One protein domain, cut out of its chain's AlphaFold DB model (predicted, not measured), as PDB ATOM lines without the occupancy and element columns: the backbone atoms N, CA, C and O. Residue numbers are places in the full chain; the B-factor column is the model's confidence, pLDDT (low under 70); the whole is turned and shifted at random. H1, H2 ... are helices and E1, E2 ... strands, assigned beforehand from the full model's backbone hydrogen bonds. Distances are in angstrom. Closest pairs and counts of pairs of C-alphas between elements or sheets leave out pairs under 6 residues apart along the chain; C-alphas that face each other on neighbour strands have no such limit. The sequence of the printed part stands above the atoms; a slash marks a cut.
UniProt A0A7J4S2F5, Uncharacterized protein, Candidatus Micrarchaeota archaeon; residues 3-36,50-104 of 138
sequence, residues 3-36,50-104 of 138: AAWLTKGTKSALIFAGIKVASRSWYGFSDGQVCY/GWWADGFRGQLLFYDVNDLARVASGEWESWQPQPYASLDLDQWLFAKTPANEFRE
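This is residues 3 to 36 and 50 to 104 of the 138 residues of an uncharacterized protein of Candidatus Micrarchaeota archaeon (UniProt A0A7J4S2F5). A loose, strongly twisted ribbon of four antiparallel strands makes the body, in the order E1, E2, E5, E6, and beyond one end of it the small two-strand ribbon E3 and E4 carries on past a bend. Towards the other end the short helix H1 only grazes the sheet, and residues 89 to 104, with no named element, loop off after E6. The printed part has 89 residues, with one named helix and six named strands along the chain as E1, E2, E3, E4, E5, H1, E6; the class is mostly strand. The whole is loose, with a radius of gyration of the C-alphas of 16.1 A, and its outline is flat, spanning 46 by 33 by 15 A.

Find C-alpha 3 at (177.122, 136.988, 104.731); from there E1 runs through residues 3 to 8, 16.6 A long. E2, residues 11 to 21, is the longest strand at 28.1 A and bends by 69 degrees at residue 18. E3 is residues 25 to 29, and past the cut E4 is residues 50 to 53, beginning at C-alpha 50 at (184.777, 125.232, 84.876). E5, residues 56 to 63, measures 20.7 A. H1 follows at residues 65 to 72, 10.3 A long, and E6, residues 85 to 88, ends at C-alpha 88 at (179.063, 121.939, 107.697).

Begin with the hairpin of E1 and E2, antiparallel at 147 degrees, where N 6 and O 13 are 2.8 A apart, within hydrogen-bond range. Next, E2 and E5 are antiparallel at 157 degrees, with N 57 and O 20 within that range at 2.8 A. E5 and E6 are antiparallel at 151 degrees, with N 87 and O 60 at 2.8 A; E1 and E6 are the edge strands. E3 and E4 form their own antiparallel sheet at 132 degrees, with N 52 and O 26 at 2.8 A. E4 runs on into E5 across a break of 2 residues, at 89 degrees. H1 is on the four-strand sheet but only grazes it, with residues 65 to 68; its closest C-alphas to E2 are those of Ala 13 and Val 65, 5.7 A apart. In H1 every O i to N i+4 pair is within hydrogen-bond range. E3 and H1 are apart.

Look for the two C-alphas farthest apart, those of Gly 9 and Cys 35, at 49.9 A. Residues 37 to 49 are not printed, and C-alphas 36 and 50 are 11.4 A apart across this cut. Of the links printed whole, H1 to E6, with 12 residues, is long and the others are tight. The mean pLDDT of the printed part is 91.0, and residue 36 is the one printed residue under 70.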
ATOM      1  N   ALA A   3     176.375 136.669 103.521       95.25
ATOM      2  CA  ALA A   3     177.122 136.988 104.731       95.25
ATOM      3  C   ALA A   3     176.216 137.661 105.759       95.25
ATOM      4  O   ALA A   3     175.258 138.337 105.392       95.25
ATOM      5  N   ALA A   4     176.519 137.479 107.041       97.38
ATOM      6  CA  ALA A   4     175.803 138.141 108.124       97.38
ATOM      7  C   ALA A   4     176.743 138.429 109.297       97.38
ATOM      8  O   ALA A   4     177.642 137.645 109.594       97.38
ATOM      9  N   TRP A   5     176.515 139.544 109.988       97.31
ATOM     10  CA  TRP A   5     177.222 139.874 111.223       97.31
ATOM     11  C   TRP A   5     176.371 139.463 112.426       97.31
ATOM     12  O   TRP A   5     175.343 140.072 112.730       97.31
ATOM     13  N   LEU A   6     176.815 138.407 113.101       97.31
ATOM     14  CA  LEU A   6     176.166 137.802 114.254       97.31
ATOM     15  C   LEU A   6     176.689 138.451 115.531       97.31
ATOM     16  O   LEU A   6     177.891 138.643 115.692       97.31
ATOM     17  N   THR A   7     175.790 138.721 116.472       96.50
ATOM     18  CA  THR A   7     176.138 139.253 117.797       96.50
ATOM     19  C   THR A   7     175.256 138.623 118.870       96.50
ATOM     20  O   THR A   7     174.040 138.528 118.684       96.50
ATOM     21  N   LYS A   8     175.840 138.229 120.005       94.12
ATOM     22  CA  LYS A   8     175.117 137.693 121.169       94.12
ATOM     23  C   LYS A   8     175.906 137.975 122.448       94.12
ATOM     24  O   LYS A   8     176.982 137.416 122.651       94.12
ATOM     25  N   GLY A   9     175.363 138.821 123.326       92.19
ATOM     26  CA  GLY A   9     176.098 139.287 124.506       92.19
ATOM     27  C   GLY A   9     177.384 139.999 124.084       92.19
ATOM     28  O   GLY A   9     177.342 140.880 123.232       92.19
ATOM     29  N   THR A  10     178.525 139.579 124.630       92.81
ATOM     30  CA  THR A  10     179.855 140.096 124.263       92.81
ATOM     31  C   THR A  10     180.479 139.403 123.047       92.81
ATOM     32  O   THR A  10     181.578 139.768 122.639       92.81
ATOM     33  N   LYS A  11     179.815 138.395 122.464       93.56
ATOM     34  CA  LYS A  11     180.336 137.627 121.324       93.56
ATOM     35  C   LYS A  11     179.874 138.217 119.997       93.56
ATOM     36  O   LYS A  11     178.726 138.647 119.863       93.56
ATOM     37  N   SER A  12     180.757 138.161 119.006       95.94
ATOM     38  CA  SER A  12     180.540 138.682 117.661       95.94
ATOM     39  C   SER A  12     181.272 137.824 116.628       95.94
ATOM     40  O   SER A  12     182.375 137.365 116.904       95.94
ATOM     41  N   ALA A  13     180.671 137.617 115.458       97.12
ATOM     42  CA  ALA A  13     181.304 136.937 114.328       97.12
ATOM     43  C   ALA A  13     180.741 137.460 113.003       97.12
ATOM     44  O   ALA A  13     179.529 137.671 112.891       97.12
ATOM     45  N   LEU A  14     181.593 137.613 111.988       97.44
ATOM     46  CA  LEU A  14     181.122 137.737 110.609       97.44
ATOM     47  C   LEU A  14     181.093 136.340 109.995       97.44
ATOM     48  O   LEU A  14     182.112 135.646 109.993       97.44
ATOM     49  N   ILE A  15     179.933 135.927 109.489       97.19
ATOM     50  CA  ILE A  15     179.809 134.658 108.778       97.19
ATOM     51  C   ILE A  15     179.751 134.871 107.276       97.19
ATOM     52  O   ILE A  15     179.116 135.814 106.806       97.19
ATOM     53  N   PHE A  16     180.331 133.931 106.538       95.88
ATOM     54  CA  PHE A  16     180.128 133.775 105.102       95.88
ATOM     55  C   PHE A  16     179.495 132.414 104.827       95.88
ATOM     56  O   PHE A  16     180.044 131.381 105.204       95.88
ATOM     57  N   ALA A  17     178.343 132.423 104.165       95.31
ATOM     58  CA  ALA A  17     177.636 131.242 103.706       95.31
ATOM     59  C   ALA A  17     177.983 130.966 102.244       95.31
ATOM     60  O   ALA A  17     177.793 131.822 101.369       95.31
ATOM     61  N   GLY A  18     178.477 129.766 101.965       92.19
ATOM     62  CA  GLY A  18     178.878 129.398 100.618       92.19
ATOM     63  C   GLY A  18     179.261 127.939 100.476       92.19
ATOM     64  O   GLY A  18     179.272 127.176 101.436       92.19
ATOM     65  N   ILE A  19     179.589 127.572  99.247       88.62
ATOM     66  CA  ILE A  19     180.100 126.247  98.932       88.62
ATOM     67  C   ILE A  19     181.608 126.259  99.133       88.62
ATOM     68  O   ILE A  19     182.294 127.165  98.648       88.62
ATOM     69  N   LYS A  20     182.128 125.237  99.801       87.62
ATOM     70  CA  LYS A  20     183.558 124.956  99.869       87.62
ATOM     71  C   LYS A  20     183.845 123.545  99.398       87.62
ATOM     72  O   LYS A  20     182.985 122.668  99.435       87.62
ATOM     73  N   VAL A  21     185.064 123.357  98.918       85.25
ATOM     74  CA  VAL A  21     185.561 122.054  98.497       85.25
ATOM     75  C   VAL A  21     186.393 121.477  99.622       85.25
ATOM     76  O   VAL A  21     187.295 122.135 100.130       85.25
ATOM     77  N   ALA A  22     186.057 120.249 100.007       70.75
ATOM     78  CA  ALA A  22     186.762 119.491 101.036       70.75
ATOM     79  C   ALA A  22     187.632 118.364 100.440       70.75
ATOM     80  O   ALA A  22     188.148 117.528 101.176       70.75
ATOM     81  N   SER A  23     187.760 118.309  99.111       79.31
ATOM     82  CA  SER A  23     188.366 117.207  98.352       79.31
ATOM     83  C   SER A  23     189.266 117.719  97.221       79.31
ATOM     84  O   SER A  23     189.546 118.915  97.130       79.31
ATOM     85  N   ARG A  24     189.702 116.829  96.319       88.06
ATOM     86  CA  ARG A  24     190.386 117.227  95.082       88.06
ATOM     87  C   ARG A  24     189.512 118.211  94.304       88.06
ATOM     88  O   ARG A  24     188.317 117.964  94.138       88.06
ATOM     89  N   SER A  25     190.126 119.283  93.808       90.06
ATOM     90  CA  SER A  25     189.522 120.223  92.862       90.06
ATOM     91  C   SER A  25     190.345 120.324  91.583       90.06
ATOM     92  O   SER A  25     191.566 120.165  91.629       90.06
ATOM     93  N   TRP A  26     189.704 120.632  90.461       88.94
ATOM     94  CA  TRP A  26     190.360 120.826  89.168       88.94
ATOM     95  C   TRP A  26     189.664 121.904  88.342       88.94
ATOM     96  O   TRP A  26     188.521 122.268  88.602       88.94
ATOM     97  N   TYR A  27     190.362 122.401  87.323       87.56
ATOM     98  CA  TYR A  27     189.758 123.194  86.258       87.56
ATOM     99  C   TYR A  27     189.661 122.335  84.991       87.56
ATOM    100  O   TYR A  27     190.661 121.778  84.532       87.56
ATOM    101  N   GLY A  28     188.458 122.169  84.449       88.19
ATOM    102  CA  GLY A  28     188.189 121.226  83.364       88.19
ATOM    103  C   GLY A  28     186.706 120.903  83.232       88.19
ATOM    104  O   GLY A  28     185.874 121.800  83.359       88.19
ATOM    105  N   PHE A  29     186.373 119.645  82.966       88.12
ATOM    106  CA  PHE A  29     184.994 119.183  82.797       88.12
ATOM    107  C   PHE A  29     184.442 118.536  84.075       88.12
ATOM    108  O   PHE A  29     185.195 118.067  84.933       88.12
ATOM    109  N   SER A  30     183.112 118.512  84.204       86.38
ATOM    110  CA  SER A  30     182.390 117.964  85.367       86.38
ATOM    111  C   SER A  30     182.578 116.458  85.583       86.38
ATOM    112  O   SER A  30     182.224 115.934  86.634       86.38
ATOM    113  N   ASP A  31     183.126 115.758  84.593       85.25
ATOM    114  CA  ASP A  31     183.423 114.323  84.612       85.25
ATOM    115  C   ASP A  31     184.791 113.983  85.233       85.25
ATOM    116  O   ASP A  31     185.169 112.815  85.291       85.25
ATOM    117  N   GLY A  32     185.544 114.982  85.705       86.12
ATOM    118  CA  GLY A  32     186.873 114.778  86.285       86.12
ATOM    119  C   GLY A  32     188.030 115.026  85.323       86.12
ATOM    120  O   GLY A  32     189.185 115.045  85.772       86.12
ATOM    121  N   GLN A  33     187.756 115.244  84.032       85.31
ATOM    122  CA  GLN A  33     188.793 115.542  83.056       85.31
ATOM    123  C   GLN A  33     189.397 116.919  83.332       85.31
ATOM    124  O   GLN A  33     188.717 117.946  83.377       85.31
ATOM    125  N   VAL A  34     190.711 116.925  83.513       85.62
ATOM    126  CA  VAL A  34     191.507 118.115  83.784       85.62
ATOM    127  C   VAL A  34     191.965 118.722  82.460       85.62
ATOM    128  O   VAL A  34     192.478 118.002  81.608       85.62
ATOM    129  N   CYS A  35     191.814 120.037  82.301       77.69
ATOM    130  CA  CYS A  35     192.222 120.760  81.094       77.69
ATOM    131  C   CYS A  35     193.126 121.944  81.469       77.69
ATOM    132  O   CYS A  35     192.622 123.054  81.671       77.69
ATOM    133  N   TYR A  36     194.439 121.722  81.564       69.50
ATOM    134  CA  TYR A  36     195.425 122.784  81.799       69.50
ATOM    135  C   TYR A  36     196.201 123.088  80.514       69.50
ATOM    136  O   TYR A  36     196.813 122.180  79.971       69.50
ATOM    137  N   GLY A  50     184.541 124.283  83.794       86.44
ATOM    138  CA  GLY A  50     184.777 125.232  84.876       86.44
ATOM    139  C   GLY A  50     185.662 124.660  85.973       86.44
ATOM    140  O   GLY A  50     186.436 123.730  85.749       86.44
ATOM    141  N   TRP A  51     185.542 125.237  87.164       87.06
ATOM    142  CA  TRP A  51     186.141 124.686  88.373       87.06
ATOM    143  C   TRP A  51     185.223 123.616  88.964       87.06
ATOM    144  O   TRP A  51     184.033 123.855  89.137       87.06
ATOM    145  N   TRP A  52     185.777 122.453  89.275       88.75
ATOM    146  CA  TRP A  52     185.048 121.282  89.751       88.75
ATOM    147  C   TRP A  52     185.774 120.631  90.924       88.75
ATOM    148  O   TRP A  52     186.947 120.918  91.180       88.75
ATOM    149  N   ALA A  53     185.075 119.752  91.635       89.81
ATOM    150  CA  ALA A  53     185.624 118.975  92.734       89.81
ATOM    151  C   ALA A  53     184.887 117.650  92.922       89.81
ATOM    152  O   ALA A  53     183.729 117.521  92.527       89.81
ATOM    153  N   ASP A  54     185.534 116.692  93.594       87.88
ATOM    154  CA  ASP A  54     184.885 115.417  93.949       87.88
ATOM    155  C   ASP A  54     183.718 115.633  94.932       87.88
ATOM    156  O   ASP A  54     182.798 114.820  95.018       87.88
ATOM    157  N   GLY A  55     183.767 116.722  95.706       88.19
ATOM    158  CA  GLY A  55     182.808 117.018  96.754       88.19
ATOM    159  C   GLY A  55     182.708 118.504  97.081       88.19
ATOM    160  O   GLY A  55     183.658 119.128  97.562       88.19
ATOM    161  N   PHE A  56     181.503 119.030  96.918       88.62
ATOM    162  CA  PHE A  56     181.070 120.332  97.395       88.62
ATOM    163  C   PHE A  56     180.326 120.195  98.729       88.62
ATOM    164  O   PHE A  56     179.481 119.311  98.903       88.62
ATOM    165  N   ARG A  57     180.641 121.090  99.669       89.06
ATOM    166  CA  ARG A  57     180.003 121.206 100.986       89.06
ATOM    167  C   ARG A  57     179.386 122.583 101.144       89.06
ATOM    168  O   ARG A  57     180.067 123.585 100.917       89.06
ATOM    169  N   GLY A  58     178.123 122.647 101.553       91.75
ATOM    170  CA  GLY A  58     177.543 123.893 102.043       91.75
ATOM    171  C   GLY A  58     178.129 124.215 103.413       91.75
ATOM    172  O   GLY A  58     178.085 123.378 104.306       91.75
ATOM    173  N   GLN A  59     178.698 125.404 103.595       93.62
ATOM    174  CA  GLN A  59     179.338 125.775 104.855       93.62
ATOM    175  C   GLN A  59     179.008 127.200 105.289       93.62
ATOM    176  O   GLN A  59     178.836 128.101 104.461       93.62
ATOM    177  N   LEU A  60     178.996 127.403 106.608       95.44
ATOM    178  CA  LEU A  60     179.223 128.712 107.214       95.44
ATOM    179  C   LEU A  60     180.675 128.801 107.665       95.44
ATOM    180  O   LEU A  60     181.153 127.930 108.387       95.44
ATOM    181  N   LEU A  61     181.359 129.868 107.275       96.06
ATOM    182  CA  LEU A  61     182.702 130.196 107.741       96.06
ATOM    183  C   LEU A  61     182.623 131.354 108.716       96.06
ATOM    184  O   LEU A  61     181.963 132.343 108.410       96.06
ATOM    185  N   PHE A  62     183.300 131.242 109.852       97.25
ATOM    186  CA  PHE A  62     183.257 132.229 110.923       97.25
ATOM    187  C   PHE A  62     184.580 132.980 110.989       97.25
ATOM    188  O   PHE A  62     185.629 132.365 111.161       97.25
ATOM    189  N   TYR A  63     184.514 134.302 110.879       98.06
ATOM    190  CA  TYR A  63     185.655 135.204 110.991       98.06
ATOM    191  C   TYR A  63     185.545 136.060 112.249       98.06
ATOM    192  O   TYR A  63     184.444 136.470 112.643       98.06
ATOM    193  N   ASP A  64     186.697 136.352 112.854       97.69
ATOM    194  CA  ASP A  64     186.786 137.351 113.911       97.69
ATOM    195  C   ASP A  64     186.576 138.736 113.290       97.69
ATOM    196  O   ASP A  64     187.189 139.103 112.284       97.69
ATOM    197  N   VAL A  65     185.668 139.509 113.878       97.06
ATOM    198  CA  VAL A  65     185.342 140.849 113.388       97.06
ATOM    199  C   VAL A  65     186.511 141.813 113.581       97.06
ATOM    200  O   VAL A  65     186.676 142.724 112.774       97.06
ATOM    201  N   ASN A  66     187.353 141.606 114.596       97.50
ATOM    202  CA  ASN A  66     188.536 142.429 114.827       97.50
ATOM    203  C   ASN A  66     189.590 142.208 113.740       97.50
ATOM    204  O   ASN A  66     190.165 143.179 113.259       97.50
ATOM    205  N   ASP A  67     189.798 140.968 113.295       97.94
ATOM    206  CA  ASP A  67     190.737 140.675 112.203       97.94
ATOM    207  C   ASP A  67     190.282 141.329 110.893       97.94
ATOM    208  O   ASP A  67     191.083 141.890 110.148       97.94
ATOM    209  N   LEU A  68     188.973 141.341 110.634       97.00
ATOM    210  CA  LEU A  68     188.412 142.049 109.483       97.00
ATOM    211  C   LEU A  68     188.494 143.574 109.634       97.00
ATOM    212  O   LEU A  68     188.723 144.275 108.650       97.00
ATOM    213  N   ALA A  69     188.346 144.099 110.853       97.31
ATOM    214  CA  ALA A  69     188.538 145.520 111.129       97.31
ATOM    215  C   ALA A  69     189.990 145.958 110.875       97.31
ATOM    216  O   ALA A  69     190.198 147.049 110.350       97.31
ATOM    217  N   ARG A  70     190.975 145.095 111.165       98.44
ATOM    218  CA  ARG A  70     192.392 145.330 110.838       98.44
ATOM    219  C   ARG A  70     192.652 145.402 109.339       98.44
ATOM    220  O   ARG A  70     193.476 146.197 108.900       98.44
ATOM    221  N   VAL A  71     191.928 144.622 108.536       98.00
ATOM    222  CA  VAL A  71     191.980 144.777 107.072       98.00
ATOM    223  C   VAL A  71     191.366 146.105 106.648       98.00
ATOM    224  O   VAL A  71     191.957 146.840 105.863       98.00
ATOM    225  N   ALA A  72     190.200 146.452 107.196       97.31
ATOM    226  CA  ALA A  72     189.527 147.706 106.870       97.31
ATOM    227  C   ALA A  72     190.341 148.953 107.266       97.31
ATOM    228  O   ALA A  72     190.216 149.990 106.616       97.31
ATOM    229  N   SER A  73     191.178 148.864 108.305       98.25
ATOM    230  CA  SER A  73     192.093 149.933 108.724       98.25
ATOM    231  C   SER A  73     193.434 149.940 107.979       98.25
ATOM    232  O   SER A  73     194.230 150.850 108.199       98.25
ATOM    233  N   GLY A  74     193.696 148.954 107.115       98.06
ATOM    234  CA  GLY A  74     194.972 148.802 106.411       98.06
ATOM    235  C   GLY A  74     196.121 148.293 107.287       98.06
ATOM    236  O   GLY A  74     197.273 148.353 106.870       98.06
ATOM    237  N   GLU A  75     195.833 147.802 108.496       98.56
ATOM    238  CA  GLU A  75     196.826 147.133 109.343       98.56
ATOM    239  C   GLU A  75     197.177 145.754 108.774       98.56
ATOM    240  O   GLU A  75     198.335 145.341 108.825       98.56
ATOM    241  N   TRP A  76     196.175 145.043 108.248       98.38
ATOM    242  CA  TRP A  76     196.316 143.707 107.669       98.38
ATOM    243  C   TRP A  76     195.955 143.686 106.183       98.38
ATOM    244  O   TRP A  76     195.058 144.383 105.714       98.38
ATOM    245  N   GLU A  77     196.617 142.801 105.454       98.50
ATOM    246  CA  GLU A  77     196.312 142.467 104.073       98.50
ATOM    247  C   GLU A  77     195.037 141.624 103.968       98.50
ATOM    248  O   GLU A  77     194.701 140.828 104.849       98.50
ATOM    249  N   SER A  78     194.346 141.741 102.832       96.44
ATOM    250  CA  SER A  78     193.030 141.117 102.603       96.44
ATOM    251  C   SER A  78     192.984 139.588 102.749       96.44
ATOM    252  O   SER A  78     191.918 139.028 103.001       96.44
ATOM    253  N   TRP A  79     194.123 138.903 102.613       95.38
ATOM    254  CA  TRP A  79     194.240 137.446 102.745       95.38
ATOM    255  C   TRP A  79     194.662 136.981 104.143       95.38
ATOM    256  O   TRP A  79     194.677 135.777 104.402       95.38
ATOM    257  N   GLN A  80     195.049 137.895 105.036       98.06
ATOM    258  CA  GLN A  80     195.523 137.517 106.366       98.06
ATOM    259  C   GLN A  80     194.417 136.969 107.270       98.06
ATOM    260  O   GLN A  80     194.673 135.952 107.917       98.06
ATOM    261  N   PRO A  81     193.198 137.546 107.320       97.38
ATOM    262  CA  PRO A  81     192.120 136.938 108.082       97.38
ATOM    263  C   PRO A  81     191.805 135.548 107.537       97.38
ATOM    264  O   PRO A  81     191.533 135.365 106.350       97.38
ATOM    265  N   GLN A  82     191.801 134.569 108.429       96.19
ATOM    266  CA  GLN A  82     191.372 133.207 108.143       96.19
ATOM    267  C   GLN A  82     190.141 132.890 108.997       96.19
ATOM    268  O   GLN A  82     189.991 133.447 110.088       96.19
ATOM    269  N   PRO A  83     189.234 132.018 108.526       96.44
ATOM    270  CA  PRO A  83     188.101 131.621 109.339       96.44
ATOM    271  C   PRO A  83     188.603 130.850 110.566       96.44
ATOM    272  O   PRO A  83     189.383 129.908 110.434       96.44
ATOM    273  N   TYR A  84     188.139 131.219 111.758       97.06
ATOM    274  CA  TYR A  84     188.510 130.528 112.997       97.06
ATOM    275  C   TYR A  84     187.665 129.269 113.238       97.06
ATOM    276  O   TYR A  84     188.030 128.413 114.041       97.06
ATOM    277  N   ALA A  85     186.512 129.158 112.572       96.44
ATOM    278  CA  ALA A  85     185.643 127.991 112.624       96.44
ATOM    279  C   ALA A  85     184.856 127.827 111.320       96.44
ATOM    280  O   ALA A  85     184.653 128.779 110.560       96.44
ATOM    281  N   SER A  86     184.362 126.612 111.091       95.31
ATOM    282  CA  SER A  86     183.402 126.309 110.032       95.31
ATOM    283  C   SER A  86     182.269 125.434 110.568       95.31
ATOM    284  O   SER A  86     182.455 124.677 111.520       95.31
ATOM    285  N   LEU A  87     181.087 125.562 109.968       94.25
ATOM    286  CA  LEU A  87     179.938 124.694 110.206       94.25
ATOM    287  C   LEU A  87     179.530 124.053 108.882       94.25
ATOM    288  O   LEU A  87     179.165 124.768 107.949       94.25
ATOM    289  N   ASP A  88     179.579 122.723 108.821       92.88
ATOM    290  CA  ASP A  88     179.063 121.939 107.697       92.88
ATOM    291  C   ASP A  88     177.534 121.928 107.733       92.88
ATOM    292  O   ASP A  88     176.948 121.516 108.733       92.88
ATOM    293  N   LEU A  89     176.899 122.400 106.659       92.56
ATOM    294  CA  LEU A  89     175.453 122.502 106.548       92.56
ATOM    295  C   LEU A  89     174.789 121.318 105.839       92.56
ATOM    296  O   LEU A  89     173.563 121.249 105.862       92.56
ATOM    297  N   ASP A  90     175.543 120.395 105.233       89.56
ATOM    298  CA  ASP A  90     175.007 119.413 104.277       89.56
ATOM    299  C   ASP A  90     173.849 118.577 104.843       89.56
ATOM    300  O   ASP A  90     172.888 118.288 104.131       89.56
ATOM    301  N   GLN A  91     173.898 118.230 106.132       90.62
ATOM    302  CA  GLN A  91     172.837 117.452 106.785       90.62
ATOM    303  C   GLN A  91     171.512 118.212 106.949       90.62
ATOM    304  O   GLN A  91     170.469 117.587 107.134       90.62
ATOM    305  N   TRP A  92     171.546 119.545 106.905       92.75
ATOM    306  CA  TRP A  92     170.363 120.395 107.027       92.75
ATOM    307  C   TRP A  92     169.849 120.891 105.677       92.75
ATOM    308  O   TRP A  92     168.722 121.370 105.630       92.75
ATOM    309  N   LEU A  93     170.620 120.757 104.592       91.69
ATOM    310  CA  LEU A  93     170.188 121.169 103.255       91.69
ATOM    311  C   LEU A  93     169.074 120.263 102.715       91.69
ATOM    312  O   LEU A  93     169.110 119.029 102.829       91.69
ATOM    313  N   PHE A  94     168.077 120.896 102.103       91.94
ATOM    314  CA  PHE A  94     166.916 120.214 101.539       91.94
ATOM    315  C   PHE A  94     167.192 119.706 100.125       91.94
ATOM    316  O   PHE A  94     166.802 118.579  99.803       91.94
ATOM    317  N   ALA A  95     167.914 120.480  99.313       86.69
ATOM    318  CA  ALA A  95     168.315 120.086  97.975       86.69
ATOM    319  C   ALA A  95     169.183 118.820  98.039       86.69
ATOM    320  O   ALA A  95     170.269 118.788  98.628       86.69
ATOM    321  N   LYS A  96     168.706 117.744  97.404       81.69
ATOM    322  CA  LYS A  96     169.437 116.476  97.266       81.69
ATOM    323  C   LYS A  96     170.366 116.507  96.054       81.69
ATOM    324  O   LYS A  96     170.340 115.614  95.216       81.69
ATOM    325  N   THR A  97     171.180 117.552  95.977       80.12
ATOM    326  CA  THR A  97     172.203 117.710  94.945       80.12
ATOM    327  C   THR A  97     173.307 116.662  95.150       80.12
ATOM    328  O   THR A  97     173.781 116.503  96.287       80.12
ATOM    329  N   PRO A  98     173.724 115.937  94.094       80.94
ATOM    330  CA  PRO A  98     174.893 115.064  94.139       80.94
ATOM    331  C   PRO A  98     176.130 115.791  94.677       80.94
ATOM    332  O   PRO A  98     176.295 116.994  94.497       80.94
ATOM    333  N   ALA A  99     177.020 115.067  95.357       79.50
ATOM    334  CA  ALA A  99     178.165 115.684  96.029       79.50
ATOM    335  C   ALA A  99     179.119 116.421  95.071       79.50
ATOM    336  O   ALA A  99     179.748 117.391  95.482       79.50
ATOM    337  N   ASN A 100     179.213 115.978  93.820       74.75
ATOM    338  CA  ASN A 100     180.053 116.546  92.763       74.75
ATOM    339  C   ASN A 100     179.358 117.659  91.954       74.75
ATOM    340  O   ASN A 100     179.926 118.155  90.983       74.75
ATOM    341  N   GLU A 101     178.145 118.059  92.336       79.25
ATOM    342  CA  GLU A 101     177.413 119.157  91.712       79.25
ATOM    343  C   GLU A 101     177.381 120.394  92.617       79.25
ATOM    344  O   GLU A 101     177.437 120.314  93.849       79.25
ATOM    345  N   PHE A 102     177.284 121.569  91.994       75.56
ATOM    346  CA  PHE A 102     177.198 122.830  92.717       75.56
ATOM    347  C   PHE A 102     175.909 122.886  93.542       75.56
ATOM    348  O   PHE A 102     174.803 122.972  93.013       75.56
ATOM    349  N   ARG A 103     176.066 122.881  94.866       78.44
ATOM    350  CA  ARG A 103     175.010 123.253  95.816       78.44
ATOM    351  C   ARG A 103     174.775 124.760  95.749       78.44
ATOM    352  O   ARG A 103     175.665 125.488  95.347       78.44
ATOM    353  N   GLU A 104     173.651 125.279  96.223       81.50
ATOM    354  CA  GLU A 104     173.496 126.733  96.335       81.50
ATOM    355  C   GLU A 104     173.193 127.174  97.756       81.50
ATOM    356  O   GLU A 104     172.244 126.727  98.390       81.50
TER     357      GLU A 104